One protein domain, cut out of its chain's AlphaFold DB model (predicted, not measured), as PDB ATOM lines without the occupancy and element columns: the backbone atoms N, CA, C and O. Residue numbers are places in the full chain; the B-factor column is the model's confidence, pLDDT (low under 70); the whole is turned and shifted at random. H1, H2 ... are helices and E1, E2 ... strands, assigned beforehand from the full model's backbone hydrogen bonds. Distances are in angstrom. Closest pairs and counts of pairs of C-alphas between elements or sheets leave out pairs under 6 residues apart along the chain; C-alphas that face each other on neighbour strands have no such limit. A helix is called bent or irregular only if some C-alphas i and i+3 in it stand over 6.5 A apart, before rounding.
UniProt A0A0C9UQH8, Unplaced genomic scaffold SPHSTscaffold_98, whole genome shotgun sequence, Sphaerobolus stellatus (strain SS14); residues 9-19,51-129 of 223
ATOM      1  N   LEU A   9     -13.755  23.851 -18.428       31.09
ATOM      2  CA  LEU A   9     -13.105  23.596 -17.144       31.09
ATOM      3  C   LEU A   9     -13.079  22.080 -16.912       31.09
ATOM      4  O   LEU A   9     -13.885  21.517 -16.183       31.09
ATOM      5  N   GLN A  10     -12.136  21.404 -17.566       32.09
ATOM      6  CA  GLN A  10     -11.783  20.013 -17.273       32.09
ATOM      7  C   GLN A  10     -10.292  19.920 -16.999       32.09
ATOM      8  O   GLN A  10      -9.472  19.489 -17.812       32.09
ATOM      9  N   ARG A  11      -9.928  20.389 -15.813       32.38
ATOM     10  CA  ARG A  11      -8.641  20.074 -15.225       32.38
ATOM     11  C   ARG A  11      -8.877  18.841 -14.383       32.38
ATOM     12  O   ARG A  11      -9.625  18.944 -13.417       32.38
ATOM     13  N   CYS A  12      -8.178  17.757 -14.739       35.28
ATOM     14  CA  CYS A  12      -7.788  16.612 -13.902       35.28
ATOM     15  C   CYS A  12      -8.282  15.211 -14.418       35.28
ATOM     16  O   CYS A  12      -9.251  15.116 -15.150       35.28
ATOM     17  N   TRP A  13      -7.626  14.100 -14.034       33.47
ATOM     18  CA  TRP A  13      -7.864  12.685 -14.444       33.47
ATOM     19  C   TRP A  13      -7.532  11.691 -13.312       33.47
ATOM     20  O   TRP A  13      -6.691  12.037 -12.493       33.47
ATOM     21  N   THR A  14      -8.071  10.453 -13.268       31.81
ATOM     22  CA  THR A  14      -7.666   9.387 -12.292       31.81
ATOM     23  C   THR A  14      -7.426   7.973 -12.877       31.81
ATOM     24  O   THR A  14      -8.060   7.609 -13.857       31.81
ATOM     25  N   TRP A  15      -6.556   7.159 -12.245       41.25
ATOM     26  CA  TRP A  15      -6.118   5.766 -12.522       41.25
ATOM     27  C   TRP A  15      -6.083   4.911 -11.228       41.25
ATOM     28  O   TRP A  15      -5.851   5.480 -10.185       41.25
ATOM     29  N   ASP A  16      -6.179   3.572 -11.235       28.73
ATOM     30  CA  ASP A  16      -5.990   2.679 -10.044       28.73
ATOM     31  C   ASP A  16      -4.595   1.999 -10.023       28.73
ATOM     32  O   ASP A  16      -4.150   1.522 -11.068       28.73
ATOM     33  N   ILE A  17      -3.936   1.872  -8.852       28.77
ATOM     34  CA  ILE A  17      -2.925   0.818  -8.576       28.77
ATOM     35  C   ILE A  17      -3.018   0.349  -7.097       28.77
ATOM     36  O   ILE A  17      -2.716   1.101  -6.169       28.77
ATOM     37  N   ARG A  18      -3.264  -0.952  -6.856       25.55
ATOM     38  CA  ARG A  18      -2.920  -1.692  -5.607       25.55
ATOM     39  C   ARG A  18      -1.975  -2.860  -5.974       25.55
ATOM     40  O   ARG A  18      -2.246  -3.521  -6.963       25.55
ATOM     41  N   ARG A  19      -0.897  -3.265  -5.271       29.20
ATOM     42  CA  ARG A  19      -0.279  -3.000  -3.945       29.20
ATOM     43  C   ARG A  19       1.216  -3.444  -3.962       29.20
ATOM     44  O   ARG A  19       1.545  -4.337  -4.736       29.20
ATOM     45  N   LEU A  51      -9.228  28.595 -21.055       54.56
ATOM     46  CA  LEU A  51      -8.335  27.595 -20.509       54.56
ATOM     47  C   LEU A  51      -8.440  26.361 -21.394       54.56
ATOM     48  O   LEU A  51      -9.533  25.901 -21.736       54.56
ATOM     49  N   LYS A  52      -7.286  25.841 -21.809       62.44
ATOM     50  CA  LYS A  52      -7.261  24.591 -22.559       62.44
ATOM     51  C   LYS A  52      -7.758  23.488 -21.635       62.44
ATOM     52  O   LYS A  52      -7.289  23.367 -20.505       62.44
ATOM     53  N   ALA A  53      -8.653  22.656 -22.145       68.38
ATOM     54  CA  ALA A  53      -8.999  21.411 -21.493       68.38
ATOM     55  C   ALA A  53      -9.027  20.268 -22.495       68.38
ATOM     56  O   ALA A  53      -8.926  20.463 -23.709       68.38
ATOM     57  N   VAL A  54      -9.156  19.077 -21.941       72.12
ATOM     58  CA  VAL A  54      -9.355  17.868 -22.717       72.12
ATOM     59  C   VAL A  54     -10.791  17.850 -23.233       72.12
ATOM     60  O   VAL A  54     -11.728  18.159 -22.503       72.12
ATOM     61  N   LYS A  55     -10.942  17.528 -24.512       76.69
ATOM     62  CA  LYS A  55     -12.200  17.489 -25.257       76.69
ATOM     63  C   LYS A  55     -12.804  16.087 -25.270       76.69
ATOM     64  O   LYS A  55     -14.020  15.941 -25.348       76.69
ATOM     65  N   THR A  56     -11.972  15.050 -25.203       77.00
ATOM     66  CA  THR A  56     -12.438  13.660 -25.274       77.00
ATOM     67  C   THR A  56     -13.027  13.198 -23.937       77.00
ATOM     68  O   THR A  56     -12.321  12.693 -23.068       77.00
ATOM     69  N   VAL A  57     -14.347  13.325 -23.781       80.75
ATOM     70  CA  VAL A  57     -15.097  12.863 -22.600       80.75
ATOM     71  C   VAL A  57     -15.938  11.646 -22.974       80.75
ATOM     72  O   VAL A  57     -16.972  11.768 -23.620       80.75
ATOM     73  N   TRP A  58     -15.480  10.457 -22.583       81.50
ATOM     74  CA  TRP A  58     -16.113   9.183 -22.964       81.50
ATOM     75  C   TRP A  58     -16.600   8.338 -21.781       81.50
ATOM     76  O   TRP A  58     -17.354   7.388 -21.973       81.50
ATOM     77  N   HIS A  59     -16.187   8.676 -20.559       79.94
ATOM     78  CA  HIS A  59     -16.535   7.924 -19.358       79.94
ATOM     79  C   HIS A  59     -17.594   8.698 -18.576       79.94
ATOM     80  O   HIS A  59     -17.471   9.905 -18.398       79.94
ATOM     81  N   HIS A  60     -18.627   8.008 -18.103       77.19
ATOM     82  CA  HIS A  60     -19.772   8.644 -17.448       77.19
ATOM     83  C   HIS A  60     -19.467   9.134 -16.020       77.19
ATOM     84  O   HIS A  60     -20.143  10.026 -15.517       77.19
ATOM     85  N   ILE A  61     -18.457   8.558 -15.358       79.81
ATOM     86  CA  ILE A  61     -18.026   8.989 -14.020       79.81
ATOM     87  C   ILE A  61     -17.151  10.244 -14.127       79.81
ATOM     88  O   ILE A  61     -16.095  10.214 -14.766       79.81
ATOM     89  N   MET A  62     -17.588  11.298 -13.434       77.44
ATOM     90  CA  MET A  62     -16.905  12.582 -13.271       77.44
ATOM     91  C   MET A  62     -16.594  12.783 -11.784       77.44
ATOM     92  O   MET A  62     -17.497  12.710 -10.950       77.44
ATOM     93  N   ILE A  63     -15.331  13.016 -11.440       76.88
ATOM     94  CA  ILE A  63     -14.866  13.098 -10.051       76.88
ATOM     95  C   ILE A  63     -14.350  14.516  -9.797       76.88
ATOM     96  O   ILE A  63     -13.460  14.979 -10.500       76.88
ATOM     97  N   ASP A  64     -14.876  15.231  -8.805       74.12
ATOM     98  CA  ASP A  64     -14.308  16.537  -8.450       74.12
ATOM     99  C   ASP A  64     -12.911  16.347  -7.843       74.12
ATOM    100  O   ASP A  64     -12.738  15.655  -6.842       74.12
ATOM    101  N   VAL A  65     -11.892  16.967  -8.433       73.25
ATOM    102  CA  VAL A  65     -10.521  16.913  -7.918       73.25
ATOM    103  C   VAL A  65     -10.446  17.406  -6.470       73.25
ATOM    104  O   VAL A  65      -9.628  16.894  -5.702       73.25
ATOM    105  N   LEU A  66     -11.303  18.352  -6.074       69.81
ATOM    106  CA  LEU A  66     -11.323  18.900  -4.717       69.81
ATOM    107  C   LEU A  66     -12.015  17.983  -3.702       69.81
ATOM    108  O   LEU A  66     -11.743  18.111  -2.510       69.81
ATOM    109  N   SER A  67     -12.858  17.044  -4.147       68.50
ATOM    110  CA  SER A  67     -13.449  16.036  -3.257       68.50
ATOM    111  C   SER A  67     -12.493  14.873  -2.975       68.50
ATOM    112  O   SER A  67     -12.713  14.088  -2.051       68.50
ATOM    113  N   THR A  68     -11.395  14.773  -3.732       69.75
ATOM    114  CA  THR A  68     -10.377  13.746  -3.504       69.75
ATOM    115  C   THR A  68      -9.471  14.106  -2.326       69.75
ATOM    116  O   THR A  68      -8.902  15.197  -2.253       69.75
ATOM    117  N   SER A  69      -9.287  13.163  -1.400       69.44
ATOM    118  CA  SER A  69      -8.278  13.282  -0.342       69.44
ATOM    119  C   SER A  69      -6.970  12.641  -0.811       69.44
ATOM    120  O   SER A  69      -6.961  11.539  -1.360       69.44
ATOM    121  N   GLY A  70      -5.856  13.367  -0.684       66.25
ATOM    122  CA  GLY A  70      -4.567  12.988  -1.269       66.25
ATOM    123  C   GLY A  70      -3.514  12.589  -0.241       66.25
ATOM    124  O   GLY A  70      -3.408  13.207   0.814       66.25
ATOM    125  N   TRP A  71      -2.673  11.616  -0.605       60.34
ATOM    126  CA  TRP A  71      -1.545  11.125   0.202       60.34
ATOM    127  C   TRP A  71      -0.174  11.402  -0.446       60.34
ATOM    128  O   TRP A  71       0.810  10.731  -0.140       60.34
ATOM    129  N   GLY A  72      -0.087  12.389  -1.347       71.38
ATOM    130  CA  GLY A  72       1.176  12.862  -1.929       71.38
ATOM    131  C   GLY A  72       1.199  12.924  -3.459       71.38
ATOM    132  O   GLY A  72       0.174  12.786  -4.130       71.38
ATOM    133  N   PHE A  73       2.395  13.151  -4.005       73.75
ATOM    134  CA  PHE A  73       2.671  13.231  -5.441       73.75
ATOM    135  C   PHE A  73       3.607  12.097  -5.859       73.75
ATOM    136  O   PHE A  73       4.620  11.863  -5.204       73.75
ATOM    137  N   LEU A  74       3.279  11.420  -6.959       74.50
ATOM    138  CA  LEU A  74       4.151  10.428  -7.593       74.50
ATOM    139  C   LEU A  74       5.099  11.090  -8.605       74.50
ATOM    140  O   LEU A  74       6.241  10.675  -8.761       74.50
ATOM    141  N   ALA A  75       4.614  12.127  -9.289       76.62
ATOM    142  CA  ALA A  75       5.346  12.919 -10.272       76.62
ATOM    143  C   ALA A  75       4.668  14.297 -10.423       76.62
ATOM    144  O   ALA A  75       3.539  14.473  -9.946       76.62
ATOM    145  N   PRO A  76       5.289  15.281 -11.104       72.44
ATOM    146  CA  PRO A  76       4.588  16.494 -11.515       72.44
ATOM    147  C   PRO A  76       3.309  16.132 -12.276       72.44
ATOM    148  O   PRO A  76       3.337  15.338 -13.214       72.44
ATOM    149  N   GLY A  77       2.171  16.657 -11.830       73.12
ATOM    150  CA  GLY A  77       0.878  16.305 -12.409       73.12
ATOM    151  C   GLY A  77       0.335  14.927 -12.036       73.12
ATOM    152  O   GLY A  77      -0.747  14.627 -12.494       73.12
ATOM    153  N   VAL A  78       0.979  14.092 -11.212       83.19
ATOM    154  CA  VAL A  78       0.417  12.792 -10.781       83.19
ATOM    155  C   VAL A  78       0.331  12.737  -9.258       83.19
ATOM    156  O   VAL A  78       1.352  12.690  -8.573       83.19
ATOM    157  N   LYS A  79      -0.886  12.734  -8.718       83.19
ATOM    158  CA  LYS A  79      -1.185  12.603  -7.285       83.19
ATOM    159  C   LYS A  79      -1.600  11.178  -6.939       83.19
ATOM    160  O   LYS A  79      -2.072  10.458  -7.806       83.19
ATOM    161  N   ILE A  80      -1.454  10.783  -5.682       82.75
ATOM    162  CA  ILE A  80      -2.096   9.581  -5.133       82.75
ATOM    163  C   ILE A  80      -3.273  10.061  -4.289       82.75
ATOM    164  O   ILE A  80      -3.078  10.866  -3.375       82.75
ATOM    165  N   VAL A  81      -4.476   9.588  -4.592       82.19
ATOM    166  CA  VAL A  81      -5.716   9.981  -3.923       82.19
ATOM    167  C   VAL A  81      -6.529   8.766  -3.492       82.19
ATOM    168  O   VAL A  81      -6.347   7.656  -3.995       82.19
ATOM    169  N   GLU A  82      -7.402   8.964  -2.515       82.00
ATOM    170  CA  GLU A  82      -8.382   7.971  -2.101       82.00
ATOM    171  C   GLU A  82      -9.729   8.247  -2.775       82.00
ATOM    172  O   GLU A  82     -10.249   9.363  -2.723       82.00
ATOM    173  N   TYR A  83     -10.294   7.220  -3.409       80.06
ATOM    174  CA  TYR A  83     -11.604   7.262  -4.053       80.06
ATOM    175  C   TYR A  83     -12.321   5.926  -3.835       80.06
ATOM    176  O   TYR A  83     -11.760   4.871  -4.123       80.06
ATOM    177  N   ASN A  84     -13.546   5.945  -3.297       81.44
ATOM    178  CA  ASN A  84     -14.326   4.739  -2.963       81.44
ATOM    179  C   ASN A  84     -13.531   3.689  -2.158       81.44
ATOM    180  O   ASN A  84     -13.531   2.496  -2.475       81.44
ATOM    181  N   SER A  85     -12.795   4.148  -1.139       81.69
ATOM    182  CA  SER A  85     -11.897   3.324  -0.311       81.69
ATOM    183  C   SER A  85     -10.788   2.608  -1.100       81.69
ATOM    184  O   SER A  85     -10.180   1.651  -0.609       81.69
ATOM    185  N   ARG A  86     -10.505   3.029  -2.338       80.25
ATOM    186  CA  ARG A  86      -9.396   2.560  -3.178       80.25
ATOM    187  C   ARG A  86      -8.340   3.648  -3.314       80.25
ATOM    188  O   ARG A  86      -8.643   4.833  -3.300       80.25
ATOM    189  N   THR A  87      -7.090   3.215  -3.444       82.56
ATOM    190  CA  THR A  87      -5.962   4.099  -3.730       82.56
ATOM    191  C   THR A  87      -5.845   4.226  -5.235       82.56
ATOM    192  O   THR A  87      -5.624   3.230  -5.916       82.56
ATOM    193  N   VAL A  88      -5.998   5.443  -5.733       83.81
ATOM    194  CA  VAL A  88      -6.031   5.748  -7.158       83.81
ATOM    195  C   VAL A  88      -5.008   6.855  -7.435       83.81
ATOM    196  O   VAL A  88      -4.769   7.732  -6.612       83.81
ATOM    197  N   LEU A  89      -4.317   6.807  -8.562       84.00
ATOM    198  CA  LEU A  89      -3.525   7.906  -9.081       84.00
ATOM    199  C   LEU A  89      -4.442   8.953  -9.703       84.00
ATOM    200  O   LEU A  89      -5.394   8.614 -10.371       84.00
ATOM    201  N   ALA A  90      -4.136  10.227  -9.555       85.31
ATOM    202  CA  ALA A  90      -4.834  11.326 -10.195       85.31
ATOM    203  C   ALA A  90      -3.857  12.083 -11.097       85.31
ATOM    204  O   ALA A  90      -2.923  12.704 -10.594       85.31
ATOM    205  N   LYS A  91      -4.024  12.021 -12.420       84.94
ATOM    206  CA  LYS A  91      -3.189  12.737 -13.387       84.94
ATOM    207  C   LYS A  91      -3.829  14.068 -13.773       84.94
ATOM    208  O   LYS A  91      -4.959  14.132 -14.207       84.94
ATOM    209  N   LEU A  92      -3.130  15.170 -13.596       78.44
ATOM    210  CA  LEU A  92      -3.647  16.523 -13.725       78.44
ATOM    211  C   LEU A  92      -2.834  17.234 -14.795       78.44
ATOM    212  O   LEU A  92      -1.603  17.257 -14.730       78.44
ATOM    213  N   ALA A  93      -3.516  17.883 -15.729       79.38
ATOM    214  CA  ALA A  93      -2.879  18.883 -16.567       79.38
ATOM    215  C   ALA A  93      -2.701  20.163 -15.744       79.38
ATOM    216  O   ALA A  93      -3.535  21.062 -15.776       79.38
ATOM    217  N   GLN A  94      -1.621  20.225 -14.963       72.88
ATOM    218  CA  GLN A  94      -1.317  21.392 -14.122       72.88
ATOM    219  C   GLN A  94      -1.036  22.655 -14.948       72.88
ATOM    220  O   GLN A  94      -1.147  23.764 -14.436       72.88
ATOM    221  N   PHE A  95      -0.681  22.481 -16.222       74.88
ATOM    222  CA  PHE A  95      -0.381  23.558 -17.149       74.88
ATOM    223  C   PHE A  95      -1.036  23.296 -18.504       74.88
ATOM    224  O   PHE A  95      -1.096  22.153 -18.961       74.88
ATOM    225  N   ASP A  96      -1.432  24.364 -19.194       71.62
ATOM    226  CA  ASP A  96      -2.112  24.306 -20.494       71.62
ATOM    227  C   ASP A  96      -1.312  23.565 -21.579       71.62
ATOM    228  O   ASP A  96      -1.887  22.968 -22.486       71.62
ATOM    229  N   TYR A  97       0.023  23.577 -21.503       77.06
ATOM    230  CA  TYR A  97       0.875  22.858 -22.456       77.06
ATOM    231  C   TYR A  97       0.857  21.332 -22.260       77.06
ATOM    232  O   TYR A  97       1.262  20.606 -23.164       77.06
ATOM    233  N   LEU A  98       0.384  20.838 -21.109       79.88
ATOM    234  CA  LEU A  98       0.211  19.404 -20.853       79.88
ATOM    235  C   LEU A  98      -1.111  18.874 -21.418       79.88
ATOM    236  O   LEU A  98      -1.240  17.669 -21.627       79.88
ATOM    237  N   ILE A  99      -2.079  19.750 -21.707       79.38
ATOM    238  CA  ILE A  99      -3.409  19.361 -22.195       79.38
ATOM    239  C   ILE A  99      -3.354  18.476 -23.447       79.38
ATOM    240  O   ILE A  99      -4.000  17.434 -23.427       79.38
ATOM    241  N   PRO A 100      -2.559  18.774 -24.496       82.19
ATOM    242  CA  PRO A 100      -2.502  17.909 -25.677       82.19
ATOM    243  C   PRO A 100      -1.994  16.489 -25.387       82.19
ATOM    244  O   PRO A 100      -2.428  15.530 -26.026       82.19
ATOM    245  N   GLN A 101      -1.080  16.332 -24.424       82.62
ATOM    246  CA  GLN A 101      -0.570  15.013 -24.035       82.62
ATOM    247  C   GLN A 101      -1.648  14.206 -23.316       82.62
ATOM    248  O   GLN A 101      -1.846  13.032 -23.621       82.62
ATOM    249  N   ILE A 102      -2.369  14.854 -22.403       83.44
ATOM    250  CA  ILE A 102      -3.463  14.231 -21.662       83.44
ATOM    251  C   ILE A 102      -4.645  13.908 -22.589       83.44
ATOM    252  O   ILE A 102      -5.218  12.829 -22.480       83.44
ATOM    253  N   GLU A 103      -4.967  14.778 -23.547       83.31
ATOM    254  CA  GLU A 103      -5.944  14.523 -24.616       83.31
ATOM    255  C   GLU A 103      -5.594  13.254 -25.402       83.31
ATOM    256  O   GLU A 103      -6.417  12.352 -25.544       83.31
ATOM    257  N   THR A 104      -4.346  13.162 -25.869       88.25
ATOM    258  CA  THR A 104      -3.864  12.011 -26.645       88.25
ATOM    259  C   THR A 104      -3.961  10.724 -25.832       88.25
ATOM    260  O   THR A 104      -4.466   9.712 -26.313       88.25
ATOM    261  N   GLU A 105      -3.504  10.759 -24.579       88.50
ATOM    262  CA  GLU A 105      -3.601   9.619 -23.670       88.50
ATOM    263  C   GLU A 105      -5.063   9.203 -23.472       88.50
ATOM    264  O   GLU A 105      -5.388   8.030 -23.615       88.50
ATOM    265  N   THR A 106      -5.966  10.156 -23.256       85.50
ATOM    266  CA  THR A 106      -7.403   9.904 -23.087       85.50
ATOM    267  C   THR A 106      -8.029   9.187 -24.276       85.50
ATOM    268  O   THR A 106      -8.757   8.210 -24.085       85.50
ATOM    269  N   GLN A 107      -7.728   9.644 -25.493       87.94
ATOM    270  CA  GLN A 107      -8.204   9.024 -26.730       87.94
ATOM    271  C   GLN A 107      -7.688   7.590 -26.868       87.94
ATOM    272  O   GLN A 107      -8.440   6.688 -27.236       87.94
ATOM    273  N   VAL A 108      -6.421   7.351 -26.515       91.00
ATOM    274  CA  VAL A 108      -5.848   5.999 -26.501       91.00
ATOM    275  C   VAL A 108      -6.560   5.125 -25.472       91.00
ATOM    276  O   VAL A 108      -6.916   3.996 -25.797       91.00
ATOM    277  N   TYR A 109      -6.821   5.638 -24.266       88.19
ATOM    278  CA  TYR A 109      -7.562   4.899 -23.243       88.19
ATOM    279  C   TYR A 109      -8.969   4.532 -23.713       88.19
ATOM    280  O   TYR A 109      -9.371   3.394 -23.482       88.19
ATOM    281  N   GLN A 110      -9.679   5.437 -24.386       89.62
ATOM    282  CA  GLN A 110     -10.970   5.135 -25.004       89.62
ATOM    283  C   GLN A 110     -10.838   4.025 -26.059       89.62
ATOM    284  O   GLN A 110     -11.582   3.050 -26.034       89.62
ATOM    285  N   ALA A 111      -9.862   4.142 -26.964       92.25
ATOM    286  CA  ALA A 111      -9.678   3.206 -28.073       92.25
ATOM    287  C   ALA A 111      -9.331   1.778 -27.620       92.25
ATOM    288  O   ALA A 111      -9.663   0.817 -28.309       92.25
ATOM    289  N   ILE A 112      -8.666   1.635 -26.471       90.19
ATOM    290  CA  ILE A 112      -8.278   0.335 -25.904       90.19
ATOM    291  C   ILE A 112      -9.188  -0.094 -24.743       90.19
ATOM    292  O   ILE A 112      -8.821  -0.956 -23.936       90.19
ATOM    293  N   GLU A 113     -10.381   0.492 -24.632       85.88
ATOM    294  CA  GLU A 113     -11.372   0.051 -23.660       85.88
ATOM    295  C   GLU A 113     -11.731  -1.435 -23.845       85.88
ATOM    296  O   GLU A 113     -11.851  -1.940 -24.954       85.88
ATOM    297  N   GLY A 114     -11.819  -2.175 -22.735       83.69
ATOM    298  CA  GLY A 114     -12.021  -3.630 -22.745       83.69
ATOM    299  C   GLY A 114     -10.753  -4.469 -22.969       83.69
ATOM    300  O   GLY A 114     -10.781  -5.680 -22.740       83.69
ATOM    301  N   HIS A 115      -9.618  -3.860 -23.330       84.62
ATOM    302  CA  HIS A 115      -8.347  -4.570 -23.488       84.62
ATOM    303  C   HIS A 115      -7.515  -4.567 -22.192       84.62
ATOM    304  O   HIS A 115      -7.376  -3.551 -21.513       84.62
ATOM    305  N   ARG A 116      -6.881  -5.703 -21.861       81.88
ATOM    306  CA  ARG A 116      -6.073  -5.894 -20.630       81.88
ATOM    307  C   ARG A 116      -4.633  -5.362 -20.719       81.88
ATOM    308  O   ARG A 116      -3.746  -5.873 -20.044       81.88
ATOM    309  N   ILE A 117      -4.388  -4.370 -21.572       86.19
ATOM    310  CA  ILE A 117      -3.058  -3.766 -21.793       86.19
ATOM    311  C   ILE A 117      -2.891  -2.412 -21.093       86.19
ATOM    312  O   ILE A 117      -1.836  -1.793 -21.191       86.19
ATOM    313  N   ARG A 118      -3.936  -1.952 -20.398       76.44
ATOM    314  CA  ARG A 118      -3.978  -0.679 -19.682       76.44
ATOM    315  C   ARG A 118      -4.457  -0.868 -18.238       76.44
ATOM    316  O   ARG A 118      -5.191  -1.823 -17.971       76.44
ATOM    317  N   PRO A 119      -4.094   0.044 -17.322       80.81
ATOM    318  CA  PRO A 119      -4.820   0.235 -16.073       80.81
ATOM    319  C   PRO A 119      -6.311   0.503 -16.311       80.81
ATOM    320  O   PRO A 119      -6.716   0.973 -17.378       80.81
ATOM    321  N   GLU A 120      -7.126   0.228 -15.296       83.88
ATOM    322  CA  GLU A 120      -8.541   0.594 -15.297       83.88
ATOM    323  C   GLU A 120      -8.690   2.123 -15.282       83.88
ATOM    324  O   GLU A 120      -8.051   2.820 -14.490       83.88
ATOM    325  N   PHE A 121      -9.531   2.639 -16.180       86.19
ATOM    326  CA  PHE A 121      -9.902   4.047 -16.215       86.19
ATOM    327  C   PHE A 121     -11.138   4.240 -15.335       86.19
ATOM    328  O   PHE A 121     -12.188   3.685 -15.637       86.19
ATOM    329  N   ILE A 122     -11.005   4.998 -14.245       86.06
ATOM    330  CA  ILE A 122     -12.067   5.132 -13.233       86.06
ATOM    331  C   ILE A 122     -13.044   6.255 -13.588       86.06
ATOM    332  O   ILE A 122     -14.237   6.166 -13.307       86.06
ATOM    333  N   GLY A 123     -12.539   7.333 -14.179       84.38
ATOM    334  CA  GLY A 123     -13.331   8.515 -14.474       84.38
ATOM    335  C   GLY A 123     -12.475   9.721 -14.822       84.38
ATOM    336  O   GLY A 123     -11.270   9.775 -14.543       84.38
ATOM    337  N   HIS A 124     -13.135  10.699 -15.430       82.38
ATOM    338  CA  HIS A 124     -12.562  12.020 -15.666       82.38
ATOM    339  C   HIS A 124     -12.544  12.761 -14.337       82.38
ATOM    340  O   HIS A 124     -13.548  12.715 -13.623       82.38
ATOM    341  N   LEU A 125     -11.448  13.446 -13.989       78.56
ATOM    342  CA  LEU A 125     -11.591  14.435 -12.927       78.56
ATOM    343  C   LEU A 125     -12.046  15.758 -13.544       78.56
ATOM    344  O   LEU A 125     -11.747  16.117 -14.682       78.56
ATOM    345  N   VAL A 126     -12.774  16.502 -12.744       73.00
ATOM    346  CA  VAL A 126     -13.225  17.845 -13.048       73.00
ATOM    347  C   VAL A 126     -12.763  18.754 -11.931       73.00
ATOM    348  O   VAL A 126     -12.629  18.325 -10.788       73.00
ATOM    349  N   GLU A 127     -12.515  20.013 -12.249       68.19
ATOM    350  CA  GLU A 127     -12.319  21.029 -11.228       68.19
ATOM    351  C   GLU A 127     -13.668  21.716 -11.029       68.19
ATOM    352  O   GLU A 127     -14.215  22.271 -11.978       68.19
ATOM    353  N   HIS A 128     -14.211  21.630  -9.810       63.12
ATOM    354  CA  HIS A 128     -15.481  22.226  -9.375       63.12
ATOM    355  C   HIS A 128     -16.775  21.485  -9.736       63.12
ATOM    356  O   HIS A 128     -17.812  21.862  -9.208       63.12
ATOM    357  N   GLY A 129     -16.755  20.415 -10.531       63.84
ATOM    358  CA  GLY A 129     -17.961  19.675 -10.928       63.84
ATOM    359  C   GLY A 129     -18.153  19.666 -12.443       63.84
ATOM    360  O   GLY A 129     -17.286  20.121 -13.186       63.84
TER     361      GLY A 129
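What this domain is: This is residues 9 to 19 and 51 to 129 of the 223 residues of an uncharacterized protein of Sphaerobolus stellatus (strain SS14) (UniProt A0A0C9UQH8). Look first for one strongly twisted six-stranded sheet, curled like part of a barrel, with one long helix, H1, that only grazes it. The sheet's order is E2, E6, E1, E5, E4, E3, mixed; along the chain come E1 to E5, H1 and E6. The class is mixed, helices and strands, with 90 residues printed. The whole is compact, with a radius of gyration of the C-alphas of 12.3 A and spans of 30 by 29 by 24 A.

Where its parts are: Find C-alpha 13 at (-7.864, 12.685, -14.444), where E1, residues 13 to 16, begins, 11.1 A long. E2 is residues 62 to 64, 6.8 A; E3 69 to 75, 16.9 A; E4 78 to 83, 14.8 A; E5 86 to 91, 15.7 A. H1, residues 96 to 111, runs 23.7 A; it is irregular, but only just: C-alphas 97 and 100 are 6.8 A apart. E6, residues 121 to 126, 14.5 A, ends at (-13.225, 17.845, -13.048).

How they stand to each other: E3, E4 and E5 form a meander, each the antiparallel neighbour of the one before; look at N 80 and O 72, 3.0 A, and N 88 and O 81, 2.8 A. E1 is antiparallel to E5, with N 15 and O 89 at 2.6 A. E6 is staggered: residues 121 to 124 pair with antiparallel E1, with no N and O within hydrogen-bond range, and 124 to 126 with parallel E2, where N 63 and O 124 are 2.8 A apart. E5, H1 and E6 make a split strand-helix-strand unit, two strands running the same way with E1 between them, its crossover right-handed. H1 grazes the sheet with residues 102 to 110; 10 of its 12 O i to N i+4 pairs are within range.

The domain as a whole: Residues 20 to 50 are cut out, leaving C-alphas 19 and 51 35.7 A apart. Of the links printed whole, none is long. Mean pLDDT of the printed part is 72.9, and of E1 34; residues 9 to 19, 51 to 53, 66 to 71 and 127 to 129 are under 70.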